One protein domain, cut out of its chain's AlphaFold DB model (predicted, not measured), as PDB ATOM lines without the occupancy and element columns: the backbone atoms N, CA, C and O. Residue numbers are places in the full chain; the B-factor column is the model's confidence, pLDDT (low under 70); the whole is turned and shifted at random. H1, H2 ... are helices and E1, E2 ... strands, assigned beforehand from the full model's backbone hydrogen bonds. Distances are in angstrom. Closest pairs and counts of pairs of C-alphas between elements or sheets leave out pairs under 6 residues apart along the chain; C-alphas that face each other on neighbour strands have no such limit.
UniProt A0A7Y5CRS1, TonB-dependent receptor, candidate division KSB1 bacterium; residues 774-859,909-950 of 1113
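What this domain is: This is residues 774 to 859 and 909 to 950 of the 1113 residues of the protein "TonB-dependent receptor" of candidate division KSB1 bacterium (UniProt A0A7Y5CRS1). A small three-stranded sheet, its hairpin E1 and E2 at one end, is followed lengthwise by two helix pairs: the well-packed hairpin H3 and H4, and H1 and H2 set crosswise and loosely to it. The unnamed stretch 774 to 804 loops beside them. The 128 printed residues hold, in order, H1 H2 E1 E2 E3 H3 H4; the sheet, E2 - E1 - E3, is antiparallel. The class is mixed, with under half of the residues in named elements. The whole is compact, radius of gyration of the C-alphas 15.4 A, spanning 45 by 33 by 27 A.

Where its parts are: Find C-alpha 839 at (44.583, -17.828, -24.389); from there E1 runs 18.7 A to residue 845. E2 is residues 850 to 854, 11.7 A, and E3 909 to 911, 6.9 A. H3, 913 to 926, covers 19.6 A; H4, 931 to 945, covers 21.1 A and ends at (46.564, -8.056, -18.237). H1 is 805 to 814, 13.8 A, and H2 820 to 828, 12.2 A.

How they stand to each other: Look at E1 first: its pairing is staggered, 839 to 841 with E3 and 842 to 845 with E2. N 840 and O 910 are 2.8 A apart, as are N 843 and O 853, within hydrogen-bond range. H3 and H4 touch, closest at C-alphas Pro 913 and Ala 942, 4.8 A, at a steep tilt of 38 degrees, opposite ways. H1 and H2 only just touch, with 3 pairs of C-alphas within 8 A, the closest Leu 813 and Arg 822, 6.5 A. H2 and H3 are close but not clearly touching, about perpendicular at 87 degrees, closest at C-alphas Ala 828 and Leu 924, 6.0 A. In H1, H2, H3 and H4 every O i to N i+4 pair is within hydrogen-bond range.

The domain as a whole: The farthest C-alphas, Pro 820 and Ala 859, are 47.7 A apart. Residues 860 to 908 are not printed; C-alphas 859 and 909 stand 15.1 A apart across the cut. Of the links printed whole, none is long. The model's pLDDT is under 70 at 788 to 794 and 852 to 853.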
ATOM      1  N   ARG A 774      46.032 -33.135 -22.754       90.12
ATOM      2  CA  ARG A 774      44.971 -32.551 -23.596       90.12
ATOM      3  C   ARG A 774      43.587 -32.798 -23.000       90.12
ATOM      4  O   ARG A 774      43.364 -33.819 -22.352       90.12
ATOM      5  N   GLY A 775      42.675 -31.853 -23.215       87.25
ATOM      6  CA  GLY A 775      41.258 -31.994 -22.890       87.25
ATOM      7  C   GLY A 775      40.531 -32.932 -23.859       87.25
ATOM      8  O   GLY A 775      41.087 -33.383 -24.862       87.25
ATOM      9  N   ALA A 776      39.250 -33.203 -23.589       85.56
ATOM     10  CA  ALA A 776      38.400 -33.989 -24.493       85.56
ATOM     11  C   ALA A 776      38.250 -33.336 -25.886       85.56
ATOM     12  O   ALA A 776      38.099 -34.031 -26.888       85.56
ATOM     13  N   ASP A 777      38.372 -32.008 -25.947       83.75
ATOM     14  CA  ASP A 777      38.400 -31.165 -27.149       83.75
ATOM     15  C   ASP A 777      39.758 -31.159 -27.887       83.75
ATOM     16  O   ASP A 777      39.935 -30.417 -28.851       83.75
ATOM     17  N   GLN A 778      40.726 -31.969 -27.437       86.44
ATOM     18  CA  GLN A 778      42.113 -32.032 -27.918       86.44
ATOM     19  C   GLN A 778      42.939 -30.742 -27.729       86.44
ATOM     20  O   GLN A 778      44.115 -30.714 -28.118       86.44
ATOM     21  N   ARG A 779      42.397 -29.693 -27.087       86.94
ATOM     22  CA  ARG A 779      43.196 -28.522 -26.692       86.94
ATOM     23  C   ARG A 779      44.190 -28.947 -25.604       86.94
ATOM     24  O   ARG A 779      43.827 -29.731 -24.725       86.94
ATOM     25  N   PRO A 780      45.445 -28.469 -25.640       89.94
ATOM     26  CA  PRO A 780      46.378 -28.691 -24.541       89.94
ATOM     27  C   PRO A 780      45.833 -28.052 -23.258       89.94
ATOM     28  O   PRO A 780      45.230 -26.985 -23.320       89.94
ATOM     29  N   GLN A 781      46.039 -28.687 -22.108       90.19
ATOM     30  CA  GLN A 781      45.636 -28.140 -20.812       90.19
ATOM     31  C   GLN A 781      46.768 -27.304 -20.204       90.19
ATOM     32  O   GLN A 781      47.937 -27.658 -20.348       90.19
ATOM     33  N   MET A 782      46.428 -26.219 -19.507       90.31
ATOM     34  CA  MET A 782      47.394 -25.427 -18.737       90.31
ATOM     35  C   MET A 782      47.307 -25.755 -17.248       90.31
ATOM     36  O   MET A 782      46.242 -26.135 -16.765       90.31
ATOM     37  N   ILE A 783      48.390 -25.535 -16.513       86.69
ATOM     38  CA  ILE A 783      48.360 -25.397 -15.056       86.69
ATOM     39  C   ILE A 783      48.587 -23.915 -14.732       86.69
ATOM     40  O   ILE A 783      49.228 -23.196 -15.504       86.69
ATOM     41  N   SER A 784      47.994 -23.417 -13.647       86.06
ATOM     42  CA  SER A 784      47.956 -21.983 -13.351       86.06
ATOM     43  C   SER A 784      48.165 -21.684 -11.865       86.06
ATOM     44  O   SER A 784      47.500 -22.302 -11.034       86.06
ATOM     45  N   PRO A 785      48.979 -20.672 -11.505       78.94
ATOM     46  CA  PRO A 785      49.003 -20.140 -10.142       78.94
ATOM     47  C   PRO A 785      47.729 -19.346  -9.786       78.94
ATOM     48  O   PRO A 785      47.536 -18.969  -8.636       78.94
ATOM     49  N   PHE A 786      46.850 -19.098 -10.765       82.69
ATOM     50  CA  PHE A 786      45.547 -18.446 -10.615       82.69
ATOM     51  C   PHE A 786      44.376 -19.453 -10.590       82.69
ATOM     52  O   PHE A 786      43.220 -19.054 -10.746       82.69
ATOM     53  N   ASP A 787      44.667 -20.748 -10.412       82.88
ATOM     54  CA  ASP A 787      43.677 -21.815 -10.213       82.88
ATOM     55  C   ASP A 787      42.770 -21.493  -9.002       82.88
ATOM     56  O   ASP A 787      43.273 -21.339  -7.886       82.88
ATOM     57  N   PRO A 788      41.437 -21.374  -9.181       69.56
ATOM     58  CA  PRO A 788      40.514 -21.049  -8.095       69.56
ATOM     59  C   PRO A 788      40.271 -22.207  -7.106       69.56
ATOM     60  O   PRO A 788      39.511 -22.028  -6.150       69.56
ATOM     61  N   ALA A 789      40.856 -23.393  -7.315       69.06
ATOM     62  CA  ALA A 789      40.701 -24.532  -6.417       69.06
ATOM     63  C   ALA A 789      41.420 -24.330  -5.059       69.06
ATOM     64  O   ALA A 789      42.608 -23.988  -5.020       69.06
ATOM     65  N   PRO A 790      40.753 -24.592  -3.914       52.44
ATOM     66  CA  PRO A 790      41.377 -24.477  -2.599       52.44
ATOM     67  C   PRO A 790      42.476 -25.536  -2.428       52.44
ATOM     68  O   PRO A 790      42.204 -26.735  -2.439       52.44
ATOM     69  N   GLY A 791      43.718 -25.079  -2.262       54.16
ATOM     70  CA  GLY A 791      44.918 -25.922  -2.180       54.16
ATOM     71  C   GLY A 791      46.042 -25.476  -3.119       54.16
ATOM     72  O   GLY A 791      47.202 -25.709  -2.805       54.16
ATOM     73  N   GLY A 792      45.705 -24.763  -4.202       53.31
ATOM     74  CA  GLY A 792      46.662 -24.073  -5.070       53.31
ATOM     75  C   GLY A 792      47.278 -24.925  -6.190       53.31
ATOM     76  O   GLY A 792      48.161 -25.747  -5.963       53.31
ATOM     77  N   GLY A 793      46.876 -24.633  -7.430       55.91
ATOM     78  CA  GLY A 793      47.787 -24.651  -8.581       55.91
ATOM     79  C   GLY A 793      48.254 -25.999  -9.132       55.91
ATOM     80  O   GLY A 793      49.312 -26.043  -9.749       55.91
ATOM     81  N   ASN A 794      47.491 -27.082  -8.955       58.28
ATOM     82  CA  ASN A 794      47.749 -28.374  -9.621       58.28
ATOM     83  C   ASN A 794      46.564 -28.870 -10.482       58.28
ATOM     84  O   ASN A 794      46.596 -29.983 -11.013       58.28
ATOM     85  N   GLY A 795      45.510 -28.061 -10.648       70.69
ATOM     86  CA  GLY A 795      44.431 -28.338 -11.588       70.69
ATOM     87  C   GLY A 795      44.874 -28.147 -13.042       70.69
ATOM     88  O   GLY A 795      45.430 -27.113 -13.406       70.69
ATOM     89  N   TYR A 796      44.579 -29.126 -13.901       83.50
ATOM     90  CA  TYR A 796      44.724 -28.977 -15.351       83.50
ATOM     91  C   TYR A 796      43.483 -28.273 -15.921       83.50
ATOM     92  O   TYR A 796      42.414 -28.875 -16.049       83.50
ATOM     93  N   LEU A 797      43.642 -26.996 -16.259       89.06
ATOM     94  CA  LEU A 797      42.610 -26.078 -16.743       89.06
ATOM     95  C   LEU A 797      42.608 -25.977 -18.278       89.06
ATOM     96  O   LEU A 797      43.528 -26.445 -18.954       89.06
ATOM     97  N   ALA A 798      41.577 -25.350 -18.849       91.38
ATOM     98  CA  ALA A 798      41.589 -24.975 -20.261       91.38
ATOM     99  C   ALA A 798      42.431 -23.690 -20.464       91.38
ATOM    100  O   ALA A 798      42.448 -22.830 -19.584       91.38
ATOM    101  N   PRO A 799      43.152 -23.534 -21.594       91.62
ATOM    102  CA  PRO A 799      44.005 -22.374 -21.850       91.62
ATOM    103  C   PRO A 799      43.164 -21.197 -22.365       91.62
ATOM    104  O   PRO A 799      43.140 -20.880 -23.558       91.62
ATOM    105  N   ASP A 800      42.407 -20.593 -21.453       92.12
ATOM    106  CA  ASP A 800      41.533 -19.440 -21.661       92.12
ATOM    107  C   ASP A 800      41.395 -18.618 -20.372       92.12
ATOM    108  O   ASP A 800      41.564 -19.120 -19.258       92.12
ATOM    109  N   ALA A 801      41.087 -17.325 -20.517       92.62
ATOM    110  CA  ALA A 801      40.970 -16.422 -19.372       92.62
ATOM    111  C   ALA A 801      39.786 -16.793 -18.464       92.62
ATOM    112  O   ALA A 801      39.821 -16.533 -17.264       92.62
ATOM    113  N   ASN A 802      38.750 -17.430 -19.017       92.81
ATOM    114  CA  ASN A 802      37.560 -17.872 -18.293       92.81
ATOM    115  C   ASN A 802      37.898 -18.846 -17.157       92.81
ATOM    116  O   ASN A 802      37.327 -18.720 -16.074       92.81
ATOM    117  N   SER A 803      38.858 -19.748 -17.377       90.88
ATOM    118  CA  SER A 803      39.299 -20.741 -16.390       90.88
ATOM    119  C   SER A 803      39.960 -20.136 -15.136       90.88
ATOM    120  O   SER A 803      40.004 -20.787 -14.097       90.88
ATOM    121  N   VAL A 804      40.440 -18.889 -15.209       91.06
ATOM    122  CA  VAL A 804      41.161 -18.178 -14.128       91.06
ATOM    123  C   VAL A 804      40.541 -16.818 -13.766       91.06
ATOM    124  O   VAL A 804      41.026 -16.108 -12.881       91.06
ATOM    125  N   TRP A 805      39.446 -16.432 -14.430       92.88
ATOM    126  CA  TRP A 805      38.849 -15.098 -14.321       92.88
ATOM    127  C   TRP A 805      38.528 -14.640 -12.883       92.88
ATOM    128  O   TRP A 805      38.774 -13.469 -12.595       92.88
ATOM    129  N   PRO A 806      38.052 -15.491 -11.947       90.25
ATOM    130  CA  PRO A 806      37.808 -15.062 -10.566       90.25
ATOM    131  C   PRO A 806      39.054 -14.489  -9.872       90.25
ATOM    132  O   PRO A 806      38.949 -13.497  -9.148       90.25
ATOM    133  N   ALA A 807      40.233 -15.063 -10.128       87.12
ATOM    134  CA  ALA A 807      41.502 -14.580  -9.591       87.12
ATOM    135  C   ALA A 807      41.975 -13.306 -10.313       87.12
ATOM    136  O   ALA A 807      42.333 -12.329  -9.653       87.12
ATOM    137  N   LEU A 808      41.882 -13.260 -11.649       89.62
ATOM    138  CA  LEU A 808      42.230 -12.066 -12.435       89.62
ATOM    139  C   LEU A 808      41.357 -10.857 -12.069       89.62
ATOM    140  O   LEU A 808      41.868  -9.754 -11.888       89.62
ATOM    141  N   ARG A 809      40.049 -11.059 -11.868       90.88
ATOM    142  CA  ARG A 809      39.125 -10.029 -11.372       90.88
ATOM    143  C   ARG A 809      39.557  -9.501 -10.004       90.88
ATOM    144  O   ARG A 809      39.492  -8.298  -9.770       90.88
ATOM    145  N   ASN A 810      39.997 -10.376  -9.100       86.88
ATOM    146  CA  ASN A 810      40.471  -9.959  -7.782       86.88
ATOM    147  C   ASN A 810      41.786  -9.167  -7.874       86.88
ATOM    148  O   ASN A 810      41.916  -8.167  -7.175       86.88
ATOM    149  N   LEU A 811      42.705  -9.532  -8.778       85.25
ATOM    150  CA  LEU A 811      43.927  -8.767  -9.064       85.25
ATOM    151  C   LEU A 811      43.614  -7.370  -9.637       85.25
ATOM    152  O   LEU A 811      44.154  -6.371  -9.164       85.25
ATOM    153  N   VAL A 812      42.685  -7.281 -10.596       88.38
ATOM    154  CA  VAL A 812      42.213  -6.013 -11.188       88.38
ATOM    155  C   VAL A 812      41.548  -5.104 -10.152       88.38
ATOM    156  O   VAL A 812      41.719  -3.890 -10.198       88.38
ATOM    157  N   LEU A 813      40.805  -5.667  -9.195       88.50
ATOM    158  CA  LEU A 813      40.229  -4.890  -8.095       88.50
ATOM    159  C   LEU A 813      41.273  -4.522  -7.035       88.50
ATOM    160  O   LEU A 813      41.185  -3.438  -6.465       88.50
ATOM    161  N   ALA A 814      42.264  -5.381  -6.785       82.50
ATOM    162  CA  ALA A 814      43.357  -5.109  -5.857       82.50
ATOM    163  C   ALA A 814      44.248  -3.948  -6.320       82.50
ATOM    164  O   ALA A 814      44.674  -3.168  -5.472       82.50
ATOM    165  N   SER A 815      44.463  -3.791  -7.634       80.69
ATOM    166  CA  SER A 815      45.247  -2.688  -8.212       80.69
ATOM    167  C   SER A 815      44.551  -1.321  -8.171       80.69
ATOM    168  O   SER A 815      45.200  -0.307  -8.422       80.69
ATOM    169  N   GLN A 816      43.257  -1.259  -7.837       82.62
ATOM    170  CA  GLN A 816      42.560   0.012  -7.628       82.62
ATOM    171  C   GLN A 816      42.739   0.520  -6.188       82.62
ATOM    172  O   GLN A 816      42.652  -0.279  -5.250       82.62
ATOM    173  N   PRO A 817      42.897   1.840  -5.967       84.12
ATOM    174  CA  PRO A 817      42.840   2.434  -4.631       84.12
ATOM    175  C   PRO A 817      41.548   2.074  -3.881       84.12
ATOM    176  O   PRO A 817      40.491   1.884  -4.486       84.12
ATOM    177  N   ALA A 818      41.614   1.992  -2.552       83.69
ATOM    178  CA  ALA A 818      40.427   1.774  -1.725       83.69
ATOM    179  C   ALA A 818      39.483   2.990  -1.785       83.69
ATOM    180  O   ALA A 818      39.924   4.125  -1.614       83.69
ATOM    181  N   GLY A 819      38.188   2.750  -2.015       88.81
ATOM    182  CA  GLY A 819      37.156   3.787  -2.058       88.81
ATOM    183  C   GLY A 819      36.045   3.521  -3.087       88.81
ATOM    184  O   GLY A 819      36.077   2.503  -3.787       88.81
ATOM    185  N   PRO A 820      35.085   4.457  -3.240       85.25
ATOM    186  CA  PRO A 820      33.847   4.230  -3.995       85.25
ATOM    187  C   PRO A 820      34.038   3.839  -5.468       85.25
ATOM    188  O   PRO A 820      33.235   3.088  -6.014       85.25
ATOM    189  N   ALA A 821      35.113   4.291  -6.122       81.06
ATOM    190  CA  ALA A 821      35.414   3.915  -7.507       81.06
ATOM    191  C   ALA A 821      35.758   2.418  -7.652       81.06
ATOM    192  O   ALA A 821      35.303   1.763  -8.592       81.06
ATOM    193  N   ARG A 822      36.503   1.852  -6.692       86.88
ATOM    194  CA  ARG A 822      36.817   0.415  -6.630       86.88
ATOM    195  C   ARG A 822      35.584  -0.413  -6.281       86.88
ATOM    196  O   ARG A 822      35.433  -1.510  -6.806       86.88
ATOM    197  N   GLU A 823      34.697   0.107  -5.439       87.50
ATOM    198  CA  GLU A 823      33.426  -0.542  -5.090       87.50
ATOM    199  C   GLU A 823      32.459  -0.570  -6.283       87.50
ATOM    200  O   GLU A 823      31.919  -1.627  -6.610       87.50
ATOM    201  N   ALA A 824      32.322   0.546  -7.007       83.69
ATOM    202  CA  ALA A 824      31.549   0.618  -8.246       83.69
ATOM    203  C   ALA A 824      32.109  -0.325  -9.329       83.69
ATOM    204  O   ALA A 824      31.351  -1.070  -9.952       83.69
ATOM    205  N   LEU A 825      33.437  -0.369  -9.505       86.19
ATOM    206  CA  LEU A 825      34.079  -1.322 -10.416       86.19
ATOM    207  C   LEU A 825      33.897  -2.778  -9.950       86.19
ATOM    208  O   LEU A 825      33.704  -3.663 -10.779       86.19
ATOM    209  N   ALA A 826      33.907  -3.050  -8.642       90.06
ATOM    210  CA  ALA A 826      33.658  -4.384  -8.097       90.06
ATOM    211  C   ALA A 826      32.211  -4.852  -8.314       90.06
ATOM    212  O   ALA A 826      31.997  -6.043  -8.554       90.06
ATOM    213  N   ALA A 827      31.240  -3.939  -8.257       87.25
ATOM    214  CA  ALA A 827      29.848  -4.220  -8.593       87.25
ATOM    215  C   ALA A 827      29.659  -4.467 -10.101       87.25
ATOM    216  O   ALA A 827      28.942  -5.391 -10.479       87.25
ATOM    217  N   ALA A 828      30.333  -3.687 -10.956       87.38
ATOM    218  CA  ALA A 828      30.195  -3.774 -12.410       87.38
ATOM    219  C   ALA A 828      31.033  -4.884 -13.076       87.38
ATOM    220  O   ALA A 828      30.637  -5.383 -14.130       87.38
ATOM    221  N   LEU A 829      32.169  -5.302 -12.502       91.69
ATOM    222  CA  LEU A 829      32.987  -6.374 -13.083       91.69
ATOM    223  C   LEU A 829      32.335  -7.752 -12.880       91.69
ATOM    224  O   LEU A 829      32.198  -8.201 -11.731       91.69
ATOM    225  N   PRO A 830      31.997  -8.469 -13.972       90.12
ATOM    226  CA  PRO A 830      31.242  -9.715 -13.912       90.12
ATOM    227  C   PRO A 830      32.023 -10.794 -13.157       90.12
ATOM    228  O   PRO A 830      33.235 -10.923 -13.316       90.12
ATOM    229  N   ARG A 831      31.337 -11.621 -12.357       88.62
ATOM    230  CA  ARG A 831      31.977 -12.757 -11.658       88.62
ATOM    231  C   ARG A 831      32.456 -13.855 -12.622       88.62
ATOM    232  O   ARG A 831      33.382 -14.586 -12.294       88.62
ATOM    233  N   THR A 832      31.847 -13.930 -13.803       90.75
ATOM    234  CA  THR A 832      32.142 -14.857 -14.905       90.75
ATOM    235  C   THR A 832      31.929 -14.122 -16.229       90.75
ATOM    236  O   THR A 832      30.865 -13.532 -16.409       90.75
ATOM    237  N   LEU A 833      32.904 -14.157 -17.140       93.19
ATOM    238  CA  LEU A 833      32.816 -13.523 -18.466       93.19
ATOM    239  C   LEU A 833      31.665 -14.121 -19.302       93.19
ATOM    240  O   LEU A 833      31.484 -15.339 -19.303       93.19
ATOM    241  N   SER A 834      30.916 -13.299 -20.049       92.50
ATOM    242  CA  SER A 834      29.742 -13.773 -20.818       92.50
ATOM    243  C   SER A 834      30.055 -14.513 -22.129       92.50
ATOM    244  O   SER A 834      29.138 -14.932 -22.839       92.50
ATOM    245  N   ALA A 835      31.334 -14.656 -22.477       93.44
ATOM    246  CA  ALA A 835      31.831 -15.429 -23.613       93.44
ATOM    247  C   ALA A 835      33.231 -15.980 -23.297       93.44
ATOM    248  O   ALA A 835      33.870 -15.530 -22.343       93.44
ATOM    249  N   ASN A 836      33.710 -16.952 -24.082       91.12
ATOM    250  CA  ASN A 836      35.058 -17.494 -23.914       91.12
ATOM    251  C   ASN A 836      36.119 -16.557 -24.512       91.12
ATOM    252  O   ASN A 836      36.028 -16.200 -25.685       91.12
ATOM    253  N   VAL A 837      37.136 -16.214 -23.725       93.38
ATOM    254  CA  VAL A 837      38.302 -15.425 -24.143       93.38
ATOM    255  C   VAL A 837      39.503 -16.374 -24.258       93.38
ATOM    256  O   VAL A 837      40.029 -16.807 -23.227       93.38
ATOM    257  N   PRO A 838      39.934 -16.741 -25.481       87.62
ATOM    258  CA  PRO A 838      40.997 -17.719 -25.683       87.62
ATOM    259  C   PRO A 838      42.352 -17.206 -25.181       87.62
ATOM    260  O   PRO A 838      42.638 -16.008 -25.217       87.62
ATOM    261  N   GLY A 839      43.201 -18.131 -24.734       89.81
ATOM    262  CA  GLY A 839      44.583 -17.828 -24.389       89.81
ATOM    263  C   GLY A 839      45.487 -17.722 -25.621       89.81
ATOM    264  O   GLY A 839      45.426 -18.563 -26.519       89.81
ATOM    265  N   VAL A 840      46.367 -16.721 -25.638       90.44
ATOM    266  CA  VAL A 840      47.472 -16.590 -26.599       90.44
ATOM    267  C   VAL A 840      48.701 -17.272 -26.011       90.44
ATOM    268  O   VAL A 840      49.092 -16.964 -24.889       90.44
ATOM    269  N   LEU A 841      49.334 -18.183 -26.749       90.12
ATOM    270  CA  LEU A 841      50.527 -18.878 -26.262       90.12
ATOM    271  C   LEU A 841      51.806 -18.135 -26.670       90.12
ATOM    272  O   LEU A 841      51.971 -17.787 -27.843       90.12
ATOM    273  N   ARG A 842      52.734 -17.947 -25.726       88.56
ATOM    274  CA  ARG A 842      54.089 -17.423 -25.978       88.56
ATOM    275  C   ARG A 842      55.140 -18.320 -25.322       88.56
ATOM    276  O   ARG A 842      54.879 -18.888 -24.265       88.56
ATOM    277  N   ALA A 843      56.320 -18.457 -25.918       84.44
ATOM    278  CA  ALA A 843      57.470 -19.090 -25.270       84.44
ATOM    279  C   ALA A 843      58.306 -18.041 -24.517       84.44
ATOM    280  O   ALA A 843      58.236 -16.850 -24.820       84.44
ATOM    281  N   PHE A 844      59.081 -18.490 -23.529       84.56
ATOM    282  CA  PHE A 844      60.051 -17.646 -22.832       84.56
ATOM    283  C   PHE A 844      61.369 -17.598 -23.610       84.56
ATOM    284  O   PHE A 844      61.904 -18.641 -23.989       84.56
ATOM    285  N   ASN A 845      61.907 -16.399 -23.805       81.62
ATOM    286  CA  ASN A 845      63.222 -16.159 -24.383       81.62
ATOM    287  C   ASN A 845      64.254 -16.029 -23.239       81.62
ATOM    288  O   ASN A 845      64.255 -15.013 -22.541       81.62
ATOM    289  N   PRO A 846      65.138 -17.026 -23.022       76.44
ATOM    290  CA  PRO A 846      66.060 -17.053 -21.881       76.44
ATOM    291  C   PRO A 846      67.235 -16.071 -22.004       76.44
ATOM    292  O   PRO A 846      68.025 -15.952 -21.068       76.44
ATOM    293  N   THR A 847      67.367 -15.395 -23.146       72.69
ATOM    294  CA  THR A 847      68.420 -14.410 -23.424       72.69
ATOM    295  C   THR A 847      67.881 -12.994 -23.228       72.69
ATOM    296  O   THR A 847      68.494 -12.203 -22.522       72.69
ATOM    297  N   ALA A 848      66.687 -12.698 -23.758       71.44
ATOM    298  CA  ALA A 848      65.993 -11.423 -23.537       71.44
ATOM    299  C   ALA A 848      65.205 -11.358 -22.210       71.44
ATOM    300  O   ALA A 848      64.668 -10.309 -21.868       71.44
ATOM    301  N   ARG A 849      65.092 -12.483 -21.483       72.88
ATOM    302  CA  ARG A 849      64.260 -12.661 -20.272       72.88
ATOM    303  C   ARG A 849      62.785 -12.249 -20.472       72.88
ATOM    304  O   ARG A 849      62.122 -11.816 -19.533       72.88
ATOM    305  N   ALA A 850      62.261 -12.416 -21.689       77.62
ATOM    306  CA  ALA A 850      60.965 -11.889 -22.131       77.62
ATOM    307  C   ALA A 850      60.035 -12.964 -22.734       77.62
ATOM    308  O   ALA A 850      60.425 -14.116 -22.925       77.62
ATOM    309  N   PHE A 851      58.792 -12.574 -23.043       82.38
ATOM    310  CA  PHE A 851      57.763 -13.414 -23.673       82.38
ATOM    311  C   PHE A 851      57.321 -12.829 -25.023       82.38
ATOM    312  O   PHE A 851      56.268 -12.194 -25.140       82.38
ATOM    313  N   ASP A 852      58.165 -13.034 -26.027       69.00
ATOM    314  CA  ASP A 852      58.136 -12.447 -27.372       69.00
ATOM    315  C   ASP A 852      57.772 -13.460 -28.480       69.00
ATOM    316  O   ASP A 852      57.107 -13.097 -29.450       69.00
ATOM    317  N   LEU A 853      58.153 -14.733 -28.335       65.88
ATOM    318  CA  LEU A 853      57.957 -15.784 -29.345       65.88
ATOM    319  C   LEU A 853      56.521 -16.362 -29.346       65.88
ATOM    320  O   LEU A 853      56.154 -17.053 -28.392       65.88
ATOM    321  N   PRO A 854      55.698 -16.180 -30.403       73.12
ATOM    322  CA  PRO A 854      54.335 -16.721 -30.458       73.12
ATOM    323  C   PRO A 854      54.310 -18.234 -30.751       73.12
ATOM    324  O   PRO A 854      54.896 -18.705 -31.726       73.12
ATOM    325  N   VAL A 855      53.563 -19.009 -29.956       78.12
ATOM    326  CA  VAL A 855      53.479 -20.478 -30.087       78.12
ATOM    327  C   VAL A 855      52.151 -20.894 -30.724       78.12
ATOM    328  O   VAL A 855      51.096 -20.869 -30.100       78.12
ATOM    329  N   ALA A 856      52.185 -21.320 -31.989       71.38
ATOM    330  CA  ALA A 856      50.958 -21.601 -32.744       71.38
ATOM    331  C   ALA A 856      50.343 -23.007 -32.527       71.38
ATOM    332  O   ALA A 856      49.188 -23.206 -32.899       71.38
ATOM    333  N   THR A 857      51.079 -23.973 -31.959       76.94
ATOM    334  CA  THR A 857      50.576 -25.286 -31.483       76.94
ATOM    335  C   THR A 857      51.511 -25.873 -30.435       76.94
ATOM    336  O   THR A 857      52.721 -25.705 -30.557       76.94
ATOM    337  N   VAL A 858      50.967 -26.672 -29.513       86.19
ATOM    338  CA  VAL A 858      51.748 -27.502 -28.581       86.19
ATOM    339  C   VAL A 858      51.756 -28.954 -29.058       86.19
ATOM    340  O   VAL A 858      50.694 -29.581 -29.172       86.19
ATOM    341  N   ALA A 859      52.946 -29.481 -29.345       86.50
ATOM    342  CA  ALA A 859      53.155 -30.816 -29.900       86.50
ATOM    343  C   ALA A 859      54.133 -31.627 -29.042       86.50
ATOM    344  O   ALA A 859      55.180 -31.121 -28.633       86.50
ATOM    345  N   VAL A 909      50.631 -19.259 -21.235       91.81
ATOM    346  CA  VAL A 909      49.316 -18.772 -21.656       91.81
ATOM    347  C   VAL A 909      49.158 -17.322 -21.213       91.81
ATOM    348  O   VAL A 909      49.313 -17.011 -20.038       91.81
ATOM    349  N   PHE A 910      48.809 -16.442 -22.142       92.62
ATOM    350  CA  PHE A 910      48.460 -15.039 -21.918       92.62
ATOM    351  C   PHE A 910      46.996 -14.816 -22.289       92.62
ATOM    352  O   PHE A 910      46.426 -15.582 -23.064       92.62
ATOM    353  N   VAL A 911      46.381 -13.748 -21.788       91.12
ATOM    354  CA  VAL A 911      45.047 -13.344 -22.255       91.12
ATOM    355  C   VAL A 911      45.163 -12.634 -23.607       91.12
ATOM    356  O   VAL A 911      46.048 -11.799 -23.780       91.12
ATOM    357  N   ASP A 912      44.265 -12.919 -24.555       92.00
ATOM    358  CA  ASP A 912      44.061 -12.057 -25.729       92.00
ATOM    359  C   ASP A 912      43.438 -10.716 -25.277       92.00
ATOM    360  O   ASP A 912      42.283 -10.703 -24.831       92.00
ATOM    361  N   PRO A 913      44.155  -9.578 -25.372       92.19
ATOM    362  CA  PRO A 913      43.644  -8.305 -24.876       92.19
ATOM    363  C   PRO A 913      42.535  -7.726 -25.765       92.19
ATOM    364  O   PRO A 913      41.677  -7.002 -25.265       92.19
ATOM    365  N   ALA A 914      42.500  -8.050 -27.061       93.94
ATOM    366  CA  ALA A 914      41.448  -7.584 -27.958       93.94
ATOM    367  C   ALA A 914      40.139  -8.340 -27.686       93.94
ATOM    368  O   ALA A 914      39.086  -7.715 -27.533       93.94
ATOM    369  N   ALA A 915      40.207  -9.667 -27.543       95.19
ATOM    370  CA  ALA A 915      39.055 -10.482 -27.172       95.19
ATOM    371  C   ALA A 915      38.564 -10.160 -25.749       95.19
ATOM    372  O   ALA A 915      37.359  -9.988 -25.546       95.19
ATOM    373  N   LEU A 916      39.467  -9.995 -24.770       95.62
ATOM    374  CA  LEU A 916      39.079  -9.603 -23.411       95.62
ATOM    375  C   LEU A 916      38.410  -8.224 -23.386       95.62
ATOM    376  O   LEU A 916      37.363  -8.081 -22.757       95.62
ATOM    377  N   ALA A 917      38.962  -7.225 -24.084       96.06
ATOM    378  CA  ALA A 917      38.364  -5.893 -24.144       96.06
ATOM    379  C   ALA A 917      36.960  -5.921 -24.772       96.06
ATOM    380  O   ALA A 917      36.059  -5.250 -24.274       96.06
ATOM    381  N   GLN A 918      36.733  -6.726 -25.816       96.12
ATOM    382  CA  GLN A 918      35.406  -6.877 -26.425       96.12
ATOM    383  C   GLN A 918      34.389  -7.514 -25.464       96.12
ATOM    384  O   GLN A 918      33.271  -7.009 -25.332       96.12
ATOM    385  N   VAL A 919      34.769  -8.586 -24.760       96.31
ATOM    386  CA  VAL A 919      33.876  -9.268 -23.805       96.31
ATOM    387  C   VAL A 919      33.617  -8.398 -22.571       96.31
ATOM    388  O   VAL A 919      32.463  -8.222 -22.188       96.31
ATOM    389  N   LEU A 920      34.640  -7.755 -21.999       95.94
ATOM    390  CA  LEU A 920      34.458  -6.840 -20.869       95.94
ATOM    391  C   LEU A 920      33.665  -5.582 -21.241       95.94
ATOM    392  O   LEU A 920      32.835  -5.150 -20.446       95.94
ATOM    393  N   ALA A 921      33.846  -5.010 -22.435       96.12
ATOM    394  CA  ALA A 921      33.055  -3.855 -22.865       96.12
ATOM    395  C   ALA A 921      31.569  -4.214 -23.027       96.12
ATOM    396  O   ALA A 921      30.704  -3.394 -22.723       96.12
ATOM    397  N   LYS A 922      31.255  -5.436 -23.474       94.94
ATOM    398  CA  LYS A 922      29.884  -5.971 -23.509       94.94
ATOM    399  C   LYS A 922      29.324  -6.159 -22.093       94.94
ATOM    400  O   LYS A 922      28.215  -5.703 -21.817       94.94
ATOM    401  N   ASP A 923      30.091  -6.778 -21.200       94.00
ATOM    402  CA  ASP A 923      29.635  -7.124 -19.848       94.00
ATOM    403  C   ASP A 923      29.468  -5.879 -18.955       94.00
ATOM    404  O   ASP A 923      28.480  -5.763 -18.232       94.00
ATOM    405  N   LEU A 924      30.362  -4.889 -19.064       93.44
ATOM    406  CA  LEU A 924      30.241  -3.602 -18.365       93.44
ATOM    407  C   LEU A 924      29.027  -2.789 -18.850       93.44
ATOM    408  O   LEU A 924      28.330  -2.197 -18.026       93.44
ATOM    409  N   LYS A 925      28.718  -2.796 -20.159       93.31
ATOM    410  CA  LYS A 925      27.488  -2.172 -20.698       93.31
ATOM    411  C   LYS A 925      26.229  -2.850 -20.158       93.31
ATOM    412  O   LYS A 925      25.283  -2.162 -19.786       93.31
ATOM    413  N   ALA A 926      26.221  -4.184 -20.072       90.88
ATOM    414  CA  ALA A 926      25.119  -4.932 -19.461       90.88
ATOM    415  C   ALA A 926      24.950  -4.600 -17.964       90.88
ATOM    416  O   ALA A 926      23.823  -4.515 -17.481       90.88
ATOM    417  N   ASN A 927      26.053  -4.318 -17.263       88.06
ATOM    418  CA  ASN A 927      26.075  -3.888 -15.862       88.06
ATOM    419  C   ASN A 927      25.967  -2.354 -15.679       88.06
ATOM    420  O   ASN A 927      26.347  -1.821 -14.637       88.06
ATOM    421  N   GLY A 928      25.424  -1.634 -16.670       84.81
ATOM    422  CA  GLY A 928      24.988  -0.238 -16.535       84.81
ATOM    423  C   GLY A 928      26.033   0.846 -16.823       84.81
ATOM    424  O   GLY A 928      25.727   2.026 -16.649       84.81
ATOM    425  N   PHE A 929      27.242   0.507 -17.282       87.31
ATOM    426  CA  PHE A 929      28.210   1.521 -17.720       87.31
ATOM    427  C   PHE A 929      27.809   2.111 -19.082       87.31
ATOM    428  O   PHE A 929      27.351   1.400 -19.978       87.31
ATOM    429  N   SER A 930      28.034   3.417 -19.274       92.31
ATOM    430  CA  SER A 930      27.826   4.050 -20.583       92.31
ATOM    431  C   SER A 930      28.822   3.500 -21.620       92.31
ATOM    432  O   SER A 930      29.929   3.106 -21.241       92.31
ATOM    433  N   PRO A 931      28.485   3.467 -22.928       91.81
ATOM    434  CA  PRO A 931      29.285   2.736 -23.911       91.81
ATOM    435  C   PRO A 931      30.766   3.132 -23.957       91.81
ATOM    436  O   PRO A 931      31.620   2.250 -23.935       91.81
ATOM    437  N   ALA A 932      31.061   4.435 -23.932       91.56
ATOM    438  CA  ALA A 932      32.429   4.953 -23.967       91.56
ATOM    439  C   ALA A 932      33.224   4.649 -22.682       91.56
ATOM    440  O   ALA A 932      34.406   4.323 -22.755       91.56
ATOM    441  N   VAL A 933      32.583   4.710 -21.506       89.75
ATOM    442  CA  VAL A 933      33.244   4.381 -20.229       89.75
ATOM    443  C   VAL A 933      33.501   2.878 -20.146       89.75
ATOM    444  O   VAL A 933      34.602   2.471 -19.797       89.75
ATOM    445  N   ALA A 934      32.534   2.047 -20.547       91.44
ATOM    446  CA  ALA A 934      32.705   0.599 -20.624       91.44
ATOM    447  C   ALA A 934      33.852   0.192 -21.565       91.44
ATOM    448  O   ALA A 934      34.654  -0.666 -21.207       91.44
ATOM    449  N   GLU A 935      33.956   0.814 -22.742       93.94
ATOM    450  CA  GLU A 935      35.028   0.551 -23.711       93.94
ATOM    451  C   GLU A 935      36.402   0.986 -23.186       93.94
ATOM    452  O   GLU A 935      37.330   0.176 -23.195       93.94
ATOM    453  N   ALA A 936      36.531   2.206 -22.656       92.56
ATOM    454  CA  ALA A 936      37.790   2.693 -22.088       92.56
ATOM    455  C   ALA A 936      38.243   1.865 -20.867       92.56
ATOM    456  O   ALA A 936      39.414   1.496 -20.763       92.56
ATOM    457  N   THR A 937      37.320   1.512 -19.963       90.94
ATOM    458  CA  THR A 937      37.610   0.654 -18.802       90.94
ATOM    459  C   THR A 937      38.010  -0.759 -19.230       90.94
ATOM    460  O   THR A 937      38.994  -1.293 -18.718       90.94
ATOM    461  N   ALA A 938      37.305  -1.362 -20.192       94.62
ATOM    462  CA  ALA A 938      37.636  -2.689 -20.707       94.62
ATOM    463  C   ALA A 938      39.003  -2.722 -21.408       94.62
ATOM    464  O   ALA A 938      39.774  -3.653 -21.182       94.62
ATOM    465  N   GLN A 939      39.331  -1.698 -22.204       94.62
ATOM    466  CA  GLN A 939      40.651  -1.553 -22.825       94.62
ATOM    467  C   GLN A 939      41.758  -1.406 -21.775       94.62
ATOM    468  O   GLN A 939      42.750  -2.125 -21.853       94.62
ATOM    469  N   GLY A 940      41.584  -0.546 -20.766       91.25
ATOM    470  CA  GLY A 940      42.572  -0.371 -19.693       91.25
ATOM    471  C   GLY A 940      42.828  -1.656 -18.898       91.25
ATOM    472  O   GLY A 940      43.978  -2.024 -18.664       91.25
ATOM    473  N   ILE A 941      41.770  -2.392 -18.544       91.88
ATOM    474  CA  ILE A 941      41.890  -3.689 -17.859       91.88
ATOM    475  C   ILE A 941      42.590  -4.721 -18.751       91.88
ATOM    476  O   ILE A 941      43.473  -5.437 -18.279       91.88
ATOM    477  N   ALA A 942      42.235  -4.790 -20.034       92.12
ATOM    478  CA  ALA A 942      42.828  -5.746 -20.958       92.12
ATOM    479  C   ALA A 942      44.309  -5.457 -21.248       92.12
ATOM    480  O   ALA A 942      45.101  -6.394 -21.273       92.12
ATOM    481  N   GLN A 943      44.703  -4.187 -21.390       88.56
ATOM    482  CA  GLN A 943      46.108  -3.782 -21.527       88.56
ATOM    483  C   GLN A 943      46.927  -4.161 -20.284       88.56
ATOM    484  O   GLN A 943      47.975  -4.790 -20.406       88.56
ATOM    485  N   ASN A 944      46.408  -3.885 -19.081       84.50
ATOM    486  CA  ASN A 944      47.075  -4.234 -17.821       84.50
ATOM    487  C   ASN A 944      47.273  -5.753 -17.626       84.50
ATOM    488  O   ASN A 944      48.174  -6.163 -16.897       84.50
ATOM    489  N   LEU A 945      46.450  -6.591 -18.268       87.69
ATOM    490  CA  LEU A 945      46.564  -8.056 -18.237       87.69
ATOM    491  C   LEU A 945      47.276  -8.648 -19.471       87.69
ATOM    492  O   LEU A 945      47.608  -9.831 -19.463       87.69
ATOM    493  N   ALA A 946      47.557  -7.856 -20.513       84.25
ATOM    494  CA  ALA A 946      48.069  -8.334 -21.805       84.25
ATOM    495  C   ALA A 946      49.447  -9.016 -21.726       84.25
ATOM    496  O   ALA A 946      49.780  -9.840 -22.578       84.25
ATOM    497  N   ASN A 947      50.248  -8.674 -20.714       82.00
ATOM    498  CA  ASN A 947      51.580  -9.232 -20.469       82.00
ATOM    499  C   ASN A 947      51.659 -10.039 -19.161       82.00
ATOM    500  O   ASN A 947      52.753 -10.345 -18.695       82.00
ATOM    501  N   LEU A 948      50.515 -10.417 -18.582       85.50
ATOM    502  CA  LEU A 948      50.453 -11.356 -17.466       85.50
ATOM    503  C   LEU A 948      50.421 -12.800 -18.005       85.50
ATOM    504  O   LEU A 948      49.454 -13.153 -18.689       85.50
ATOM    505  N   PRO A 949      51.405 -13.662 -17.685       88.88
ATOM    506  CA  PRO A 949      51.298 -15.088 -17.961       88.88
ATOM    507  C   PRO A 949      50.311 -15.690 -16.952       88.88
ATOM    508  O   PRO A 949      50.575 -15.730 -15.753       88.88
ATOM    509  N   ILE A 950      49.147 -16.125 -17.432       88.81
ATOM    510  CA  ILE A 950      48.034 -16.636 -16.617       88.81
ATOM    511  C   ILE A 950      48.094 -18.148 -16.365       88.81
ATOM    512  O   ILE A 950      47.227 -18.702 -15.693       88.81
TER     513      ILE A 950